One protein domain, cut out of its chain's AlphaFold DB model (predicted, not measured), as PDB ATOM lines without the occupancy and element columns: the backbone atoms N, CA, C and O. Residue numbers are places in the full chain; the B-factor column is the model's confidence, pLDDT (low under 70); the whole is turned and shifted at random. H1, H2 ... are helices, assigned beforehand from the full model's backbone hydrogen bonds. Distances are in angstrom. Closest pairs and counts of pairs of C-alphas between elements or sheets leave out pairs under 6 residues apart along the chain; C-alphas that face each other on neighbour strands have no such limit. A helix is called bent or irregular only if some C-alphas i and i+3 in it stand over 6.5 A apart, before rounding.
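What this domain is: This is residues 46 to 182 of the 186 residues of an uncharacterized protein of Raoultella terrigena (UniProt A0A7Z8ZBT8). A kinked helix, H5, lies in the middle of a cluster of helices, with H1 and H2 packed on it towards one end of the long axis, where the first residue of H1, Thr 54, meets H2 to make a corner, and with the steeply tilted pair H6 and H7 beyond its later part towards the other end. Two short helices, H3 and H4, lie around this core, and a long stretch without a named element, residues 139 to 154, leads from H5 to H6. The printed part has 137 residues with seven named helices, H1 to H7 in order along the chain, and no named strand; the class is all helix. It is compact, with a radius of gyration of the C-alphas of 14.5 A, and its C-alphas span 44 by 33 by 29 A.

Where its parts are: The printed part begins at Asn 46, and H1 takes residues 54 to 68, 21.2 A from first to last C-alpha; C-alpha 54 is at (148.307, 164.691, 153.345). H2, residues 77 to 92, is 24.7 A long and irregular: C-alphas 78 and 81 are 7.6 A apart. H3 is short, residues 98 to 102, and H4 takes residues 109 to 115. H5, residues 122 to 138, begins with C-alpha 122 at (157.048, 168.738, 150.046) and measures 17.4 A. It is irregular, with C-alphas 133 and 136 9.2 A apart, and has a kink of 81 degrees near residue 132. H6, residues 155 to 165, is 15.7 A long. H7, residues 171 to 180, is 14.1 A long and ends with C-alpha 180 at (170.191, 151.828, 145.723).

How they stand to each other: H5 is the hub, touching H1, H2 and H7. With its residues 122 to 126 alone it touches residues 57 to 62 of H1; the closest C-alphas, of Ser 61 and Val 122, are 6.1 A apart, and the lines stand about perpendicular at 84 degrees. H2 touches H5 at a shallow tilt of 30 degrees, the same way, with the C-alphas of Leu 83 and Leu 123 closest at 7.0 A. H1 touches H2 with residue 54 alone, about perpendicular at 85 degrees; the closest C-alphas, of Thr 54 and Leu 83, are 5.7 A apart. H5 and H7 only just touch, with 3 pairs of C-alphas within 8 A, the closest being those of Phe 135 and Leu 177 at 6.3 A. H6 and H7 touch at a steep tilt of 57 degrees, opposite ways, and the C-alphas of Ile 162 and Ala 174 are closest at 5.3 A. H3 is close to H1 but not clearly touching, with the C-alphas of Phe 60 and Phe 98 closest at 7.5 A. H4 is close to H6 but not clearly touching, with the C-alphas of Val 112 and Tyr 164 closest at 7.2 A. Among the pairs that are apart are H1 and H6, and H2 and H7. In H3, H4, H6 and H7 every O i to N i+4 pair is within hydrogen-bond range; the counts are 10 of 11 in H1, 8 of 12 in H2 and 10 of 13 in H5.

The domain as a whole: The two C-alphas farthest apart, those of Ser 49 and Gln 155, are 45.2 A apart. The printed part has no cut. The link from H5 to H6, with 16 residues, is long, and its C-alphas lie 10 to 22 A from the mean of all C-alphas; the links from H2 to H3 and from H6 to H7 are tight. The mean pLDDT of the printed part is 89.7, and it is under 70 in residues 46 to 50 and 77 to 78.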
ATOM      1  N   ASN A  46     154.312 170.082 168.722       69.25
ATOM      2  CA  ASN A  46     153.991 169.827 170.130       69.25
ATOM      3  C   ASN A  46     152.607 169.198 170.363       69.25
ATOM      4  O   ASN A  46     152.276 168.863 171.501       69.25
ATOM      5  N   SER A  47     151.812 168.998 169.310       69.12
ATOM      6  CA  SER A  47     150.493 168.369 169.403       69.12
ATOM      7  C   SER A  47     150.588 166.836 169.400       69.12
ATOM      8  O   SER A  47     150.912 166.215 168.388       69.12
ATOM      9  N   GLU A  48     150.270 166.199 170.534       58.44
ATOM     10  CA  GLU A  48     150.189 164.730 170.656       58.44
ATOM     11  C   GLU A  48     149.033 164.120 169.838       58.44
ATOM     12  O   GLU A  48     149.021 162.914 169.586       58.44
ATOM     13  N   SER A  49     148.051 164.930 169.429       59.53
ATOM     14  CA  SER A  49     146.844 164.478 168.728       59.53
ATOM     15  C   SER A  49     146.963 164.452 167.207       59.53
ATOM     16  O   SER A  49     146.048 163.964 166.542       59.53
ATOM     17  N   ASN A  50     148.058 164.962 166.640       68.06
ATOM     18  CA  ASN A  50     148.108 165.211 165.206       68.06
ATOM     19  C   ASN A  50     148.570 163.983 164.427       68.06
ATOM     20  O   ASN A  50     149.741 163.607 164.409       68.06
ATOM     21  N   GLN A  51     147.598 163.362 163.759       81.75
ATOM     22  CA  GLN A  51     147.832 162.313 162.784       81.75
ATOM     23  C   GLN A  51     148.582 162.884 161.573       81.75
ATOM     24  O   GLN A  51     148.252 163.955 161.059       81.75
ATOM     25  N   ILE A  52     149.580 162.140 161.098       89.62
ATOM     26  CA  ILE A  52     150.259 162.445 159.841       89.62
ATOM     27  C   ILE A  52     149.337 162.022 158.687       89.62
ATOM     28  O   ILE A  52     149.054 160.834 158.499       89.62
ATOM     29  N   ASP A  53     148.867 163.008 157.931       90.75
ATOM     30  CA  ASP A  53     148.072 162.872 156.716       90.75
ATOM     31  C   ASP A  53     148.552 163.870 155.652       90.75
ATOM     32  O   ASP A  53     149.525 164.600 155.848       90.75
ATOM     33  N   THR A  54     147.892 163.880 154.494       89.44
ATOM     34  CA  THR A  54     148.307 164.691 153.345       89.44
ATOM     35  C   THR A  54     148.204 166.197 153.579       89.44
ATOM     36  O   THR A  54     148.976 166.944 152.981       89.44
ATOM     37  N   LEU A  55     147.301 166.670 154.442       88.19
ATOM     38  CA  LEU A  55     147.192 168.091 154.774       88.19
ATOM     39  C   LEU A  55     148.206 168.466 155.852       88.19
ATOM     40  O   LEU A  55     148.921 169.461 155.705       88.19
ATOM     41  N   SER A  56     148.311 167.656 156.905       90.12
ATOM     42  CA  SER A  56     149.207 167.939 158.021       90.12
ATOM     43  C   SER A  56     150.684 167.840 157.625       90.12
ATOM     44  O   SER A  56     151.478 168.660 158.080       90.12
ATOM     45  N   ILE A  57     151.069 166.940 156.706       92.44
ATOM     46  CA  ILE A  57     152.454 166.860 156.203       92.44
ATOM     47  C   ILE A  57     152.854 168.085 155.369       92.44
ATOM     48  O   ILE A  57     154.003 168.529 155.426       92.44
ATOM     49  N   VAL A  58     151.913 168.655 154.611       91.31
ATOM     50  CA  VAL A  58     152.144 169.866 153.811       91.31
ATOM     51  C   VAL A  58     152.344 171.066 154.731       91.31
ATOM     52  O   VAL A  58     153.286 171.834 154.534       91.31
ATOM     53  N   GLU A  59     151.500 171.213 155.754       89.62
ATOM     54  CA  GLU A  59     151.644 172.289 156.738       89.62
ATOM     55  C   GLU A  59     152.917 172.127 157.579       89.62
ATOM     56  O   GLU A  59     153.664 173.093 157.723       89.62
ATOM     57  N   PHE A  60     153.242 170.911 158.035       92.19
ATOM     58  CA  PHE A  60     154.509 170.620 158.717       92.19
ATOM     59  C   PHE A  60     155.712 171.029 157.865       92.19
ATOM     60  O   PHE A  60     156.577 171.775 158.321       92.19
ATOM     61  N   SER A  61     155.747 170.595 156.604       93.19
ATOM     62  CA  SER A  61     156.866 170.890 155.705       93.19
ATOM     63  C   SER A  61     157.013 172.390 155.472       93.19
ATOM     64  O   SER A  61     158.129 172.900 155.443       93.19
ATOM     65  N   ARG A  62     155.897 173.123 155.372       90.81
ATOM     66  CA  ARG A  62     155.907 174.587 155.263       90.81
ATOM     67  C   ARG A  62     156.450 175.256 156.527       90.81
ATOM     68  O   ARG A  62     157.267 176.167 156.408       90.81
ATOM     69  N   GLN A  63     156.005 174.828 157.711       91.00
ATOM     70  CA  GLN A  63     156.475 175.370 158.992       91.00
ATOM     71  C   GLN A  63     157.985 175.158 159.145       91.00
ATOM     72  O   GLN A  63     158.722 176.120 159.353       91.00
ATOM     73  N   ILE A  64     158.457 173.928 158.937       93.50
ATOM     74  CA  ILE A  64     159.877 173.591 159.048       93.50
ATOM     75  C   ILE A  64     160.716 174.309 157.988       93.50
ATOM     76  O   ILE A  64     161.751 174.878 158.322       93.50
ATOM     77  N   ALA A  65     160.284 174.341 156.726       92.25
ATOM     78  CA  ALA A  65     161.011 175.065 155.689       92.25
ATOM     79  C   ALA A  65     161.140 176.556 156.037       92.25
ATOM     80  O   ALA A  65     162.228 177.119 155.928       92.25
ATOM     81  N   SER A  66     160.073 177.173 156.559       91.56
ATOM     82  CA  SER A  66     160.114 178.556 157.040       91.56
ATOM     83  C   SER A  66     161.071 178.746 158.222       91.56
ATOM     84  O   SER A  66     161.764 179.760 158.260       91.56
ATOM     85  N   GLU A  67     161.122 177.812 159.179       92.19
ATOM     86  CA  GLU A  67     162.084 177.845 160.295       92.19
ATOM     87  C   GLU A  67     163.535 177.753 159.797       92.19
ATOM     88  O   GLU A  67     164.422 178.419 160.330       92.19
ATOM     89  N   LEU A  68     163.769 176.956 158.754       92.25
ATOM     90  CA  LEU A  68     165.081 176.715 158.154       92.25
ATOM     91  C   LEU A  68     165.492 177.768 157.110       92.25
ATOM     92  O   LEU A  68     166.620 177.723 156.623       92.25
ATOM     93  N   GLY A  69     164.605 178.705 156.756       92.56
ATOM     94  CA  GLY A  69     164.846 179.690 155.695       92.56
ATOM     95  C   GLY A  69     164.838 179.102 154.278       92.56
ATOM     96  O   GLY A  69     165.408 179.694 153.364       92.56
ATOM     97  N   ILE A  70     164.207 177.942 154.093       92.62
ATOM     98  CA  ILE A  70     164.074 177.232 152.818       92.62
ATOM     99  C   ILE A  70     162.751 177.621 152.152       92.62
ATOM    100  O   ILE A  70     161.708 177.710 152.801       92.62
ATOM    101  N   THR A  71     162.774 177.810 150.830       90.94
ATOM    102  CA  THR A  71     161.555 177.993 150.029       90.94
ATOM    103  C   THR A  71     161.222 176.692 149.311       90.94
ATOM    104  O   THR A  71     162.002 176.233 148.483       90.94
ATOM    105  N   LEU A  72     160.062 176.104 149.617       91.56
ATOM    106  CA  LEU A  72     159.551 174.933 148.903       91.56
ATOM    107  C   LEU A  72     158.635 175.371 147.759       91.56
ATOM    108  O   LEU A  72     157.740 176.194 147.962       91.56
ATOM    109  N   ILE A  73     158.823 174.787 146.577       91.31
ATOM    110  CA  ILE A  73     157.917 175.005 145.446       91.31
ATOM    111  C   ILE A  73     156.588 174.281 145.683       91.31
ATOM    112  O   ILE A  73     156.525 173.220 146.315       91.31
ATOM    113  N   GLU A  74     155.504 174.849 145.155       85.31
ATOM    114  CA  GLU A  74     154.180 174.246 145.282       85.31
ATOM    115  C   GLU A  74     154.090 172.920 144.522       85.31
ATOM    116  O   GLU A  74     154.566 172.764 143.392       85.31
ATOM    117  N   LEU A  75     153.431 171.945 145.145       80.06
ATOM    118  CA  LEU A  75     153.161 170.671 144.506       80.06
ATOM    119  C   LEU A  75     152.074 170.852 143.437       80.06
ATOM    120  O   LEU A  75     150.980 171.337 143.722       80.06
ATOM    121  N   ASN A  76     152.344 170.411 142.207       75.12
ATOM    122  CA  ASN A  76     151.320 170.367 141.163       75.12
ATOM    123  C   ASN A  76     150.168 169.435 141.593       75.12
ATOM    124  O   ASN A  76     150.408 168.338 142.103       75.12
ATOM    125  N   SER A  77     148.922 169.837 141.334       66.31
ATOM    126  CA  SER A  77     147.710 169.105 141.713       66.31
ATOM    127  C   SER A  77     147.642 167.664 141.195       66.31
ATOM    128  O   SER A  77     146.988 166.822 141.798       66.31
ATOM    129  N   ASN A  78     148.366 167.316 140.135       66.94
ATOM    130  CA  ASN A  78     148.405 165.933 139.645       66.94
ATOM    131  C   ASN A  78     149.251 164.984 140.516       66.94
ATOM    132  O   ASN A  78     149.281 163.784 140.255       66.94
ATOM    133  N   LYS A  79     149.945 165.497 141.541       70.06
ATOM    134  CA  LYS A  79     150.860 164.730 142.397       70.06
ATOM    135  C   LYS A  79     150.305 164.426 143.796       70.06
ATOM    136  O   LYS A  79     151.031 163.848 144.593       70.06
ATOM    137  N   TYR A  80     149.035 164.732 144.092       71.50
ATOM    138  CA  TYR A  80     148.441 164.436 145.410       71.50
ATOM    139  C   TYR A  80     148.483 162.947 145.779       71.50
ATOM    140  O   TYR A  80     148.713 162.635 146.939       71.50
ATOM    141  N   LYS A  81     148.369 162.033 144.804       80.06
ATOM    142  CA  LYS A  81     148.530 160.588 145.051       80.06
ATOM    143  C   LYS A  81     149.898 160.249 145.667       80.06
ATOM    144  O   LYS A  81     149.983 159.383 146.523       80.06
ATOM    145  N   LEU A  82     150.951 160.968 145.277       85.50
ATOM    146  CA  LEU A  82     152.297 160.746 145.811       85.50
ATOM    147  C   LEU A  82     152.418 161.165 147.281       85.50
ATOM    148  O   LEU A  82     153.341 160.722 147.954       85.50
ATOM    149  N   LEU A  83     151.518 162.022 147.783       89.25
ATOM    150  CA  LEU A  83     151.477 162.345 149.208       89.25
ATOM    151  C   LEU A  83     150.912 161.181 150.020       89.25
ATOM    152  O   LEU A  83     151.400 160.955 151.118       89.25
ATOM    153  N   ASP A  84     149.942 160.428 149.492       90.12
ATOM    154  CA  ASP A  84     149.456 159.213 150.159       90.12
ATOM    155  C   ASP A  84     150.585 158.175 150.262       90.12
ATOM    156  O   ASP A  84     150.848 157.663 151.352       90.12
ATOM    157  N   ASP A  85     151.322 157.961 149.163       91.75
ATOM    158  CA  ASP A  85     152.494 157.075 149.140       91.75
ATOM    159  C   ASP A  85     153.559 157.546 150.151       91.75
ATOM    160  O   ASP A  85     154.087 156.745 150.920       91.75
ATOM    161  N   LEU A  86     153.816 158.860 150.234       94.00
ATOM    162  CA  LEU A  86     154.725 159.445 151.226       94.00
ATOM    163  C   LEU A  86     154.265 159.174 152.667       94.00
ATOM    164  O   LEU A  86     155.085 158.868 153.531       94.00
ATOM    165  N   ILE A  87     152.965 159.280 152.958       94.44
ATOM    166  CA  ILE A  87     152.446 158.971 154.297       94.44
ATOM    167  C   ILE A  87     152.689 157.498 154.641       94.44
ATOM    168  O   ILE A  87     153.036 157.177 155.784       94.44
ATOM    169  N   ASP A  88     152.537 156.601 153.675       94.56
ATOM    170  CA  ASP A  88     152.799 155.181 153.879       94.56
ATOM    171  C   ASP A  88     154.301 154.885 154.031       94.56
ATOM    172  O   ASP A  88     154.662 154.085 154.898       94.56
ATOM    173  N   GLU A  89     155.183 155.592 153.315       95.75
ATOM    174  CA  GLU A  89     156.645 155.564 153.510       95.75
ATOM    175  C   GLU A  89     157.027 155.987 154.949       95.75
ATOM    176  O   GLU A  89     157.773 155.280 155.641       95.75
ATOM    177  N   ILE A  90     156.458 157.092 155.454       95.69
ATOM    178  CA  ILE A  90     156.665 157.590 156.831       95.69
ATOM    179  C   ILE A  90     156.252 156.526 157.861       95.69
ATOM    180  O   ILE A  90     157.015 156.196 158.780       95.69
ATOM    181  N   LYS A  91     155.053 155.949 157.698       94.25
ATOM    182  CA  LYS A  91     154.536 154.895 158.586       94.25
ATOM    183  C   LYS A  91     155.378 153.628 158.512       94.25
ATOM    184  O   LYS A  91     155.606 152.990 159.542       94.25
ATOM    185  N   PHE A  92     155.853 153.258 157.326       96.12
ATOM    186  CA  PHE A  92     156.678 152.073 157.118       96.12
ATOM    187  C   PHE A  92     158.008 152.160 157.872       96.12
ATOM    188  O   PHE A  92     158.452 151.169 158.463       96.12
ATOM    189  N   LEU A  93     158.599 153.355 157.950       96.06
ATOM    190  CA  LEU A  93     159.772 153.637 158.783       96.06
ATOM    191  C   LEU A  93     159.460 153.713 160.287       96.06
ATOM    192  O   LEU A  93     160.372 153.783 161.112       96.06
ATOM    193  N   GLY A  94     158.184 153.617 160.664       94.25
ATOM    194  CA  GLY A  94     157.723 153.609 162.047       94.25
ATOM    195  C   GLY A  94     157.692 154.987 162.701       94.25
ATOM    196  O   GLY A  94     157.689 155.042 163.928       94.25
ATOM    197  N   ILE A  95     157.683 156.065 161.908       94.06
ATOM    198  CA  ILE A  95     157.566 157.444 162.394       94.06
ATOM    199  C   ILE A  95     156.100 157.702 162.750       94.06
ATOM    200  O   ILE A  95     155.211 157.541 161.914       94.06
ATOM    201  N   LYS A  96     155.839 158.073 164.004       89.69
ATOM    202  CA  LYS A  96     154.474 158.164 164.548       89.69
ATOM    203  C   LYS A  96     153.927 159.579 164.632       89.69
ATOM    204  O   LYS A  96     152.712 159.743 164.664       89.69
ATOM    205  N   ASN A  97     154.798 160.576 164.732       89.94
ATOM    206  CA  ASN A  97     154.416 161.961 164.990       89.94
ATOM    207  C   ASN A  97     155.440 162.947 164.404       89.94
ATOM    208  O   ASN A  97     156.533 162.571 163.973       89.94
ATOM    209  N   PHE A  98     155.076 164.230 164.407       92.00
ATOM    210  CA  PHE A  98     155.912 165.298 163.863       92.00
ATOM    211  C   PHE A  98     157.156 165.609 164.703       92.00
ATOM    212  O   PHE A  98     158.118 166.139 164.151       92.00
ATOM    213  N   GLN A  99     157.199 165.248 165.992       90.44
ATOM    214  CA  GLN A  99     158.427 165.368 166.796       90.44
ATOM    215  C   GLN A  99     159.495 164.408 166.297       90.44
ATOM    216  O   GLN A  99     160.630 164.814 166.057       90.44
ATOM    217  N   GLU A 100     159.115 163.146 166.095       91.75
ATOM    218  CA  GLU A 100     159.987 162.130 165.519       91.75
ATOM    219  C   GLU A 100     160.463 162.559 164.128       91.75
ATOM    220  O   GLU A 100     161.657 162.470 163.851       91.75
ATOM    221  N   LEU A 101     159.572 163.096 163.285       93.62
ATOM    222  CA  LEU A 101     159.960 163.603 161.967       93.62
ATOM    223  C   LEU A 101     160.929 164.799 162.056       93.62
ATOM    224  O   LEU A 101     161.950 164.808 161.375       93.62
ATOM    225  N   LYS A 102     160.665 165.777 162.935       93.69
ATOM    226  CA  LYS A 102     161.534 166.947 163.145       93.69
ATOM    227  C   LYS A 102     162.912 166.556 163.683       93.69
ATOM    228  O   LYS A 102     163.911 167.111 163.246       93.69
ATOM    229  N   SER A 103     162.977 165.585 164.593       93.94
ATOM    230  CA  SER A 103     164.237 165.114 165.188       93.94
ATOM    231  C   SER A 103     165.200 164.434 164.210       93.94
ATOM    232  O   SER A 103     166.355 164.215 164.562       93.94
ATOM    233  N   ILE A 104     164.742 164.090 163.003       96.38
ATOM    234  CA  ILE A 104     165.596 163.527 161.951       96.38
ATOM    235  C   ILE A 104     166.429 164.616 161.274       96.38
ATOM    236  O   ILE A 104     167.493 164.309 160.748       96.38
ATOM    237  N   ILE A 105     165.954 165.866 161.276       95.94
ATOM    238  CA  ILE A 105     166.563 166.971 160.537       95.94
ATOM    239  C   ILE A 105     167.957 167.261 161.113       95.94
ATOM    240  O   ILE A 105     168.051 167.689 162.266       95.94
ATOM    241  N   PRO A 106     169.036 167.075 160.332       95.94
ATOM    242  CA  PRO A 106     170.380 167.415 160.784       95.94
ATOM    243  C   PRO A 106     170.541 168.919 161.045       95.94
ATOM    244  O   PRO A 106     170.011 169.744 160.301       95.94
ATOM    245  N   ASP A 107     171.351 169.298 162.037       94.81
ATOM    246  CA  ASP A 107     171.597 170.711 162.375       94.81
ATOM    247  C   ASP A 107     172.172 171.523 161.195       94.81
ATOM    248  O   ASP A 107     171.939 172.726 161.077       94.81
ATOM    249  N   ASN A 108     172.930 170.873 160.304       95.00
ATOM    250  CA  ASN A 108     173.518 171.478 159.107       95.00
ATOM    251  C   ASN A 108     172.617 171.395 157.863       95.00
ATOM    252  O   ASN A 108     173.039 171.853 156.801       95.00
ATOM    253  N   TYR A 109     171.405 170.839 157.969       95.31
ATOM    254  CA  TYR A 109     170.541 170.568 156.819       95.31
ATOM    255  C   TYR A 109     170.242 171.817 155.995       95.31
ATOM    256  O   TYR A 109     170.456 171.812 154.789       95.31
ATOM    257  N   SER A 110     169.812 172.910 156.634       93.94
ATOM    258  CA  SER A 110     169.472 174.151 155.922       93.94
ATOM    259  C   SER A 110     170.650 174.722 155.145       93.94
ATOM    260  O   SER A 110     170.484 175.167 154.014       93.94
ATOM    261  N   LYS A 111     171.851 174.667 155.724       94.44
ATOM    262  CA  LYS A 111     173.070 175.138 155.071       94.44
ATOM    263  C   LYS A 111     173.363 174.321 153.812       94.44
ATOM    264  O   LYS A 111     173.533 174.902 152.750       94.44
ATOM    265  N   VAL A 112     173.395 172.996 153.940       94.31
ATOM    266  CA  VAL A 112     173.711 172.089 152.827       94.31
ATOM    267  C   VAL A 112     172.634 172.174 151.743       94.31
ATOM    268  O   VAL A 112     172.955 172.259 150.565       94.31
ATOM    269  N   PHE A 113     171.360 172.223 152.135       92.31
ATOM    270  CA  PHE A 113     170.235 172.360 151.211       92.31
ATOM    271  C   PHE A 113     170.331 173.645 150.373       92.31
ATOM    272  O   PHE A 113     170.139 173.609 149.162       92.31
ATOM    273  N   LEU A 114     170.660 174.779 151.001       91.06
ATOM    274  CA  LEU A 114     170.781 176.066 150.307       91.06
ATOM    275  C   LEU A 114     172.038 176.166 149.427       91.06
ATOM    276  O   LEU A 114     172.025 176.920 148.459       91.06
ATOM    277  N   GLU A 115     173.109 175.429 149.739       91.12
ATOM    278  CA  GLU A 115     174.354 175.421 148.953       91.12
ATOM    279  C   GLU A 115     174.208 174.723 147.593       91.12
ATOM    280  O   GLU A 115     174.933 175.063 146.661       91.12
ATOM    281  N   VAL A 116     173.270 173.779 147.464       84.69
ATOM    282  CA  VAL A 116     173.045 173.028 146.215       84.69
ATOM    283  C   VAL A 116     172.151 173.792 145.222       84.69
ATOM    284  O   VAL A 116     172.055 173.405 144.063       84.69
ATOM    285  N   GLU A 117     171.535 174.908 145.637       75.06
ATOM    286  CA  GLU A 117     170.636 175.750 144.816       75.06
ATOM    287  C   GLU A 117     169.496 174.977 144.111       75.06
ATOM    288  O   GLU A 117     168.931 175.438 143.118       75.06
ATOM    289  N   GLU A 118     169.114 173.809 144.630       74.31
ATOM    290  CA  GLU A 118     168.050 172.991 144.056       74.31
ATOM    291  C   GLU A 118     166.661 173.386 144.568       74.31
ATOM    292  O   GLU A 118     166.429 173.612 145.759       74.31
ATOM    293  N   GLU A 119     165.690 173.412 143.653       82.56
ATOM    294  CA  GLU A 119     164.284 173.546 144.013       82.56
ATOM    295  C   GLU A 119     163.749 172.214 144.548       82.56
ATOM    296  O   GLU A 119     163.803 171.185 143.875       82.56
ATOM    297  N   SER A 120     163.145 172.241 145.738       88.88
ATOM    298  CA  SER A 120     162.443 171.086 146.299       88.88
ATOM    299  C   SER A 120     160.996 171.426 146.623       88.88
ATOM    300  O   SER A 120     160.633 172.575 146.873       88.88
ATOM    301  N   ASN A 121     160.153 170.403 146.615       92.06
ATOM    302  CA  ASN A 121     158.768 170.470 147.067       92.06
ATOM    303  C   ASN A 121     158.601 169.611 148.328       92.06
ATOM    304  O   ASN A 121     159.546 168.983 148.797       92.06
ATOM    305  N   VAL A 122     157.377 169.542 148.855       93.06
ATOM    306  CA  VAL A 122     157.048 168.738 150.046       93.06
ATOM    307  C   VAL A 122     157.507 167.275 149.928       93.06
ATOM    308  O   VAL A 122     158.014 166.731 150.903       93.06
ATOM    309  N   LEU A 123     157.382 166.641 148.753       93.25
ATOM    310  CA  LEU A 123     157.805 165.246 148.567       93.25
ATOM    311  C   LEU A 123     159.320 165.102 148.695       93.25
ATOM    312  O   LEU A 123     159.776 164.232 149.428       93.25
ATOM    313  N   GLY A 124     160.081 165.941 147.985       92.25
ATOM    314  CA  GLY A 124     161.545 165.900 148.012       92.25
ATOM    315  C   GLY A 124     162.071 166.176 149.416       92.25
ATOM    316  O   GLY A 124     162.769 165.347 149.984       92.25
ATOM    317  N   PHE A 125     161.608 167.275 150.017       94.94
ATOM    318  CA  PHE A 125     162.003 167.681 151.362       94.94
ATOM    319  C   PHE A 125     161.787 166.577 152.401       94.94
ATOM    320  O   PHE A 125     162.693 166.261 153.164       94.94
ATOM    321  N   VAL A 126     160.600 165.965 152.442       95.88
ATOM    322  CA  VAL A 126     160.329 164.915 153.432       95.88
ATOM    323  C   VAL A 126     161.110 163.641 153.109       95.88
ATOM    324  O   VAL A 126     161.628 163.015 154.032       95.88
ATOM    325  N   ARG A 127     161.242 163.256 151.833       95.44
ATOM    326  CA  ARG A 127     161.991 162.051 151.436       95.44
ATOM    327  C   ARG A 127     163.473 162.146 151.748       95.44
ATOM    328  O   ARG A 127     164.026 161.140 152.181       95.44
ATOM    329  N   ASP A 128     164.083 163.322 151.636       95.56
ATOM    330  CA  ASP A 128     165.461 163.538 152.085       95.56
ATOM    331  C   ASP A 128     165.608 163.178 153.568       95.56
ATOM    332  O   ASP A 128     166.514 162.435 153.943       95.56
ATOM    333  N   LEU A 129     164.655 163.592 154.414       96.88
ATOM    334  CA  LEU A 129     164.646 163.208 155.829       96.88
ATOM    335  C   LEU A 129     164.487 161.692 156.004       96.88
ATOM    336  O   LEU A 129     165.201 161.082 156.796       96.88
ATOM    337  N   LEU A 130     163.577 161.053 155.265       97.25
ATOM    338  CA  LEU A 130     163.374 159.601 155.357       97.25
ATOM    339  C   LEU A 130     164.630 158.813 154.952       97.25
ATOM    340  O   LEU A 130     164.979 157.831 155.610       97.25
ATOM    341  N   LEU A 131     165.321 159.272 153.910       97.38
ATOM    342  CA  LEU A 131     166.584 158.719 153.433       97.38
ATOM    343  C   LEU A 131     167.699 158.886 154.472       97.38
ATOM    344  O   LEU A 131     168.379 157.914 154.800       97.38
ATOM    345  N   ILE A 132     167.837 160.086 155.044       96.88
ATOM    346  CA  ILE A 132     168.797 160.373 156.120       96.88
ATOM    347  C   ILE A 132     168.534 159.486 157.341       96.88
ATOM    348  O   ILE A 132     169.477 159.007 157.971       96.88
ATOM    349  N   LYS A 133     167.263 159.234 157.675       96.62
ATOM    350  CA  LYS A 133     166.890 158.380 158.806       96.62
ATOM    351  C   LYS A 133     167.326 156.929 158.606       96.62
ATOM    352  O   LYS A 133     167.949 156.366 159.503       96.62
ATOM    353  N   ASP A 134     166.880 156.296 157.518       97.12
ATOM    354  CA  ASP A 134     167.089 154.863 157.267       97.12
ATOM    355  C   ASP A 134     166.769 154.489 155.805       97.12
ATOM    356  O   ASP A 134     165.754 153.847 155.504       97.12
ATOM    357  N   PHE A 135     167.639 154.894 154.874       96.88
ATOM    358  CA  PHE A 135     167.471 154.582 153.451       96.88
ATOM    359  C   PHE A 135     167.411 153.072 153.167       96.88
ATOM    360  O   PHE A 135     166.691 152.649 152.264       96.88
ATOM    361  N   ARG A 136     168.126 152.240 153.942       96.44
ATOM    362  CA  ARG A 136     168.167 150.779 153.751       96.44
ATOM    363  C   ARG A 136     166.817 150.147 154.033       96.44
ATOM    364  O   ARG A 136     166.378 149.271 153.290       96.44
ATOM    365  N   ARG A 137     166.147 150.589 155.100       96.50
ATOM    366  CA  ARG A 137     164.773 150.175 155.367       96.50
ATOM    367  C   ARG A 137     163.841 150.745 154.311       96.50
ATOM    368  O   ARG A 137     163.063 149.979 153.762       96.50
ATOM    369  N   LEU A 138     163.942 152.033 153.978       96.06
ATOM    370  CA  LEU A 138     163.077 152.661 152.971       96.06
ATOM    371  C   LEU A 138     163.145 151.952 151.607       96.06
ATOM    372  O   LEU A 138     162.113 151.767 150.973       96.06
ATOM    373  N   ALA A 139     164.319 151.472 151.196       94.56
ATOM    374  CA  ALA A 139     164.505 150.706 149.961       94.56
ATOM    375  C   ALA A 139     163.721 149.379 149.923       94.56
ATOM    376  O   ALA A 139     163.508 148.810 148.858       94.56
ATOM    377  N   GLN A 140     163.272 148.876 151.076       95.00
ATOM    378  CA  GLN A 140     162.431 147.679 151.185       95.00
ATOM    379  C   GLN A 140     160.929 148.004 151.137       95.00
ATOM    380  O   GLN A 140     160.104 147.099 151.296       95.00
ATOM    381  N   PHE A 141     160.555 149.276 150.961       94.19
ATOM    382  CA  PHE A 141     159.159 149.688 150.885       94.19
ATOM    383  C   PHE A 141     158.476 149.076 149.648       94.19
ATOM    384  O   PHE A 141     158.964 149.228 148.524       94.19
ATOM    385  N   PRO A 142     157.340 148.374 149.818       89.50
ATOM    386  CA  PRO A 142     156.654 147.746 148.699       89.50
ATOM    387  C   PRO A 142     156.044 148.802 147.772       89.50
ATOM    388  O   PRO A 142     155.224 149.607 148.198       89.50
ATOM    389  N   GLY A 143     156.386 148.742 146.483       82.81
ATOM    390  CA  GLY A 143     155.838 149.662 145.483       82.81
ATOM    391  C   GLY A 143     156.533 151.023 145.432       82.81
ATOM    392  O   GLY A 143     155.931 151.978 144.947       82.81
ATOM    393  N   LEU A 144     157.781 151.111 145.907       86.00
ATOM    394  CA  LEU A 144     158.645 152.268 145.684       86.00
ATOM    395  C   LEU A 144     158.680 152.606 144.181       86.00
ATOM    396  O   LEU A 144     159.065 151.772 143.367       86.00
ATOM    397  N   SER A 145     158.230 153.809 143.817       81.94
ATOM    398  CA  SER A 145     157.995 154.207 142.419       81.94
ATOM    399  C   SER A 145     158.766 155.468 142.012       81.94
ATOM    400  O   SER A 145     158.323 156.226 141.145       81.94
ATOM    401  N   TRP A 146     159.848 155.778 142.718       87.31
ATOM    402  CA  TRP A 146     160.652 156.977 142.514       87.31
ATOM    403  C   TRP A 146     162.131 156.671 142.758       87.31
ATOM    404  O   TRP A 146     162.466 155.747 143.496       87.31
ATOM    405  N   GLY A 147     162.999 157.475 142.146       86.50
ATOM    406  CA  GLY A 147     164.450 157.409 142.304       86.50
ATOM    407  C   GLY A 147     165.052 158.788 142.564       86.50
ATOM    408  O   GLY A 147     164.361 159.805 142.459       86.50
ATOM    409  N   LEU A 148     166.332 158.810 142.929       86.81
ATOM    410  CA  LEU A 148     167.089 160.043 143.191       86.81
ATOM    411  C   LEU A 148     167.662 160.686 141.932       86.81
ATOM    412  O   LEU A 148     167.949 161.882 141.932       86.81
ATOM    413  N   LEU A 149     167.857 159.877 140.896       84.25
ATOM    414  CA  LEU A 149     168.448 160.283 139.635       84.25
ATOM    415  C   LEU A 149     167.412 160.163 138.523       84.25
ATOM    416  O   LEU A 149     166.559 159.272 138.537       84.25
ATOM    417  N   ASN A 150     167.485 161.070 137.555       77.62
ATOM    418  CA  ASN A 150     166.660 160.987 136.354       77.62
ATOM    419  C   ASN A 150     167.097 159.810 135.471       77.62
ATOM    420  O   ASN A 150     168.259 159.434 135.484       77.62
ATOM    421  N   ASN A 151     166.211 159.268 134.630       71.69
ATOM    422  CA  ASN A 151     166.540 158.112 133.772       71.69
ATOM    423  C   ASN A 151     167.758 158.325 132.853       71.69
ATOM    424  O   ASN A 151     168.410 157.357 132.474       71.69
ATOM    425  N   ASP A 152     168.068 159.582 132.528       73.88
ATOM    426  CA  ASP A 152     169.201 159.985 131.690       73.88
ATOM    427  C   ASP A 152     170.305 160.696 132.503       73.88
ATOM    428  O   ASP A 152     170.974 161.596 131.987       73.88
ATOM    429  N   TYR A 153     170.475 160.341 133.783       76.25
ATOM    430  CA  TYR A 153     171.454 160.991 134.657       76.25
ATOM    431  C   TYR A 153     172.891 160.832 134.146       76.25
ATOM    432  O   TYR A 153     173.283 159.792 133.604       76.25
ATOM    433  N   ASP A 154     173.711 161.860 134.362       82.00
ATOM    434  CA  ASP A 154     175.143 161.800 134.086       82.00
ATOM    435  C   ASP A 154     175.962 161.496 135.356       82.00
ATOM    436  O   ASP A 154     175.469 161.471 136.486       82.00
ATOM    437  N   GLN A 155     177.259 161.228 135.183       83.94
ATOM    438  CA  GLN A 155     178.138 160.935 136.321       83.94
ATOM    439  C   GLN A 155     178.313 162.128 137.273       83.94
ATOM    440  O   GLN A 155     178.707 161.916 138.420       83.94
ATOM    441  N   ASN A 156     178.032 163.354 136.821       86.81
ATOM    442  CA  ASN A 156     178.084 164.535 137.674       86.81
ATOM    443  C   ASN A 156     176.862 164.556 138.596       86.81
ATOM    444  O   ASN A 156     177.057 164.639 139.798       86.81
ATOM    445  N   GLU A 157     175.646 164.339 138.083       86.50
ATOM    446  CA  GLU A 157     174.415 164.272 138.892       86.50
ATOM    447  C   GLU A 157     174.527 163.200 139.986       86.50
ATOM    448  O   GLU A 157     174.228 163.446 141.156       86.50
ATOM    449  N   ARG A 158     175.061 162.020 139.636       90.25
ATOM    450  CA  ARG A 158     175.333 160.957 140.617       90.25
ATOM    451  C   ARG A 158     176.312 161.413 141.698       90.25
ATOM    452  O   ARG A 158     176.078 161.164 142.879       90.25
ATOM    453  N   ARG A 159     177.425 162.033 141.303       92.19
ATOM    454  CA  ARG A 159     178.451 162.506 142.239       92.19
ATOM    455  C   ARG A 159     177.904 163.609 143.142       92.19
ATOM    456  O   ARG A 159     178.119 163.545 144.344       92.19
ATOM    457  N   ASP A 160     177.166 164.557 142.586       92.31
ATOM    458  CA  ASP A 160     176.619 165.695 143.319       92.31
ATOM    459  C   ASP A 160     175.585 165.215 144.362       92.31
ATOM    460  O   ASP A 160     175.583 165.690 145.498       92.31
ATOM    461  N   ARG A 161     174.794 164.170 144.057       92.69
ATOM    462  CA  ARG A 161     173.930 163.497 145.050       92.69
ATOM    463  C   ARG A 161     174.709 162.782 146.151       92.69
ATOM    464  O   ARG A 161     174.305 162.848 147.312       92.69
ATOM    465  N   ILE A 162     175.811 162.107 145.816       95.50
ATOM    466  CA  ILE A 162     176.678 161.468 146.819       95.50
ATOM    467  C   ILE A 162     177.271 162.537 147.742       95.50
ATOM    468  O   ILE A 162     177.202 162.397 148.960       95.50
ATOM    469  N   GLU A 163     177.805 163.622 147.174       95.69
ATOM    470  CA  GLU A 163     178.361 164.749 147.928       95.69
ATOM    471  C   GLU A 163     177.303 165.393 148.834       95.69
ATOM    472  O   GLU A 163     177.584 165.663 150.002       95.69
ATOM    473  N   TYR A 164     176.069 165.560 148.348       95.62
ATOM    474  CA  TYR A 164     174.948 166.049 149.147       95.62
ATOM    475  C   TYR A 164     174.693 165.169 150.379       95.62
ATOM    476  O   TYR A 164     174.797 165.655 151.508       95.62
ATOM    477  N   PHE A 165     174.430 163.869 150.198       96.88
ATOM    478  CA  PHE A 165     174.105 162.979 151.320       96.88
ATOM    479  C   PHE A 165     175.297 162.711 152.248       96.88
ATOM    480  O   PHE A 165     175.098 162.542 153.452       96.88
ATOM    481  N   ALA A 166     176.537 162.770 151.752       97.44
ATOM    482  CA  ALA A 166     177.747 162.639 152.569       97.44
ATOM    483  C   ALA A 166     177.908 163.757 153.623       97.44
ATOM    484  O   ALA A 166     178.722 163.632 154.537       97.44
ATOM    485  N   ASN A 167     177.117 164.835 153.553       97.50
ATOM    486  CA  ASN A 167     177.041 165.830 154.627       97.50
ATOM    487  C   ASN A 167     176.239 165.359 155.855       97.50
ATOM    488  O   ASN A 167     176.298 166.016 156.901       97.50
ATOM    489  N   PHE A 168     175.477 164.267 155.737       97.12
ATOM    490  CA  PHE A 168     174.547 163.777 156.765       97.12
ATOM    491  C   PHE A 168     174.828 162.338 157.210       97.12
ATOM    492  O   PHE A 168     174.329 161.905 158.246       97.12
ATOM    493  N   MET A 169     175.628 161.597 156.445       96.94
ATOM    494  CA  MET A 169     176.015 160.213 156.723       96.94
ATOM    495  C   MET A 169     177.451 159.945 156.260       96.94
ATOM    496  O   MET A 169     178.131 160.848 155.775       96.94
ATOM    497  N   SER A 170     177.950 158.719 156.446       97.88
ATOM    498  CA  SER A 170     179.283 158.364 155.950       97.88
ATOM    499  C   SER A 170     179.327 158.381 154.417       97.88
ATOM    500  O   SER A 170     178.301 158.206 153.764       97.88
ATOM    501  N   LEU A 171     180.516 158.576 153.834       97.75
ATOM    502  CA  LEU A 171     180.676 158.527 152.376       97.75
ATOM    503  C   LEU A 171     180.226 157.171 151.812       97.75
ATOM    504  O   LEU A 171     179.491 157.143 150.833       97.75
ATOM    505  N   ASP A 172     180.594 156.073 152.477       97.88
ATOM    506  CA  ASP A 172     180.190 154.720 152.081       97.88
ATOM    507  C   ASP A 172     178.656 154.556 152.112       97.88
ATOM    508  O   ASP A 172     178.073 154.007 151.178       97.88
ATOM    509  N   ASP A 173     177.982 155.079 153.148       98.00
ATOM    510  CA  ASP A 173     176.513 155.064 153.229       98.00
ATOM    511  C   ASP A 173     175.875 155.922 152.127       98.00
ATOM    512  O   ASP A 173     174.878 155.511 151.537       98.00
ATOM    513  N   ALA A 174     176.439 157.096 151.827       97.62
ATOM    514  CA  ALA A 174     175.933 157.979 150.779       97.62
ATOM    515  C   ALA A 174     176.082 157.348 149.383       97.62
ATOM    516  O   ALA A 174     175.168 157.433 148.561       97.62
ATOM    517  N   GLU A 175     177.204 156.672 149.117       96.62
ATOM    518  CA  GLU A 175     177.418 155.915 147.882       96.62
ATOM    519  C   GLU A 175     176.422 154.755 147.736       96.62
ATOM    520  O   GLU A 175     175.843 154.576 146.659       96.62
ATOM    521  N   GLU A 176     176.189 153.996 148.813       96.94
ATOM    522  CA  GLU A 176     175.210 152.902 148.843       96.94
ATOM    523  C   GLU A 176     173.781 153.420 148.639       96.94
ATOM    524  O   GLU A 176     173.024 152.852 147.847       96.94
ATOM    525  N   LEU A 177     173.418 154.515 149.310       96.56
ATOM    526  CA  LEU A 177     172.119 155.173 149.191       96.56
ATOM    527  C   LEU A 177     171.860 155.591 147.747       96.56
ATOM    528  O   LEU A 177     170.841 155.206 147.170       96.56
ATOM    529  N   VAL A 178     172.782 156.341 147.141       94.62
ATOM    530  CA  VAL A 178     172.593 156.819 145.768       94.62
ATOM    531  C   VAL A 178     172.530 155.641 144.803       94.62
ATOM    532  O   VAL A 178     171.641 155.624 143.960       94.62
ATOM    533  N   ALA A 179     173.388 154.625 144.942       92.38
ATOM    534  CA  ALA A 179     173.310 153.424 144.106       92.38
ATOM    535  C   ALA A 179     171.939 152.730 144.218       92.38
ATOM    536  O   ALA A 179     171.287 152.484 143.205       92.38
ATOM    537  N   THR A 180     171.461 152.513 145.445       93.25
ATOM    538  CA  THR A 180     170.191 151.828 145.723       93.25
ATOM    539  C   THR A 180     169.000 152.545 145.089       93.25
ATOM    540  O   THR A 180     168.139 151.913 144.489       93.25
ATOM    541  N   PHE A 181     168.944 153.875 145.179       91.06
ATOM    542  CA  PHE A 181     167.823 154.673 144.667       91.06
ATOM    543  C   PHE A 181     168.031 155.191 143.231       91.06
ATOM    544  O   PHE A 181     167.236 156.002 142.755       91.06
ATOM    545  N   SER A 182     169.067 154.717 142.531       84.06
ATOM    546  CA  SER A 182     169.270 154.952 141.090       84.06
ATOM    547  C   SER A 182     168.810 153.774 140.228       84.06
ATOM    548  O   SER A 182     168.470 153.964 139.067       84.06
TER     549      SER A 182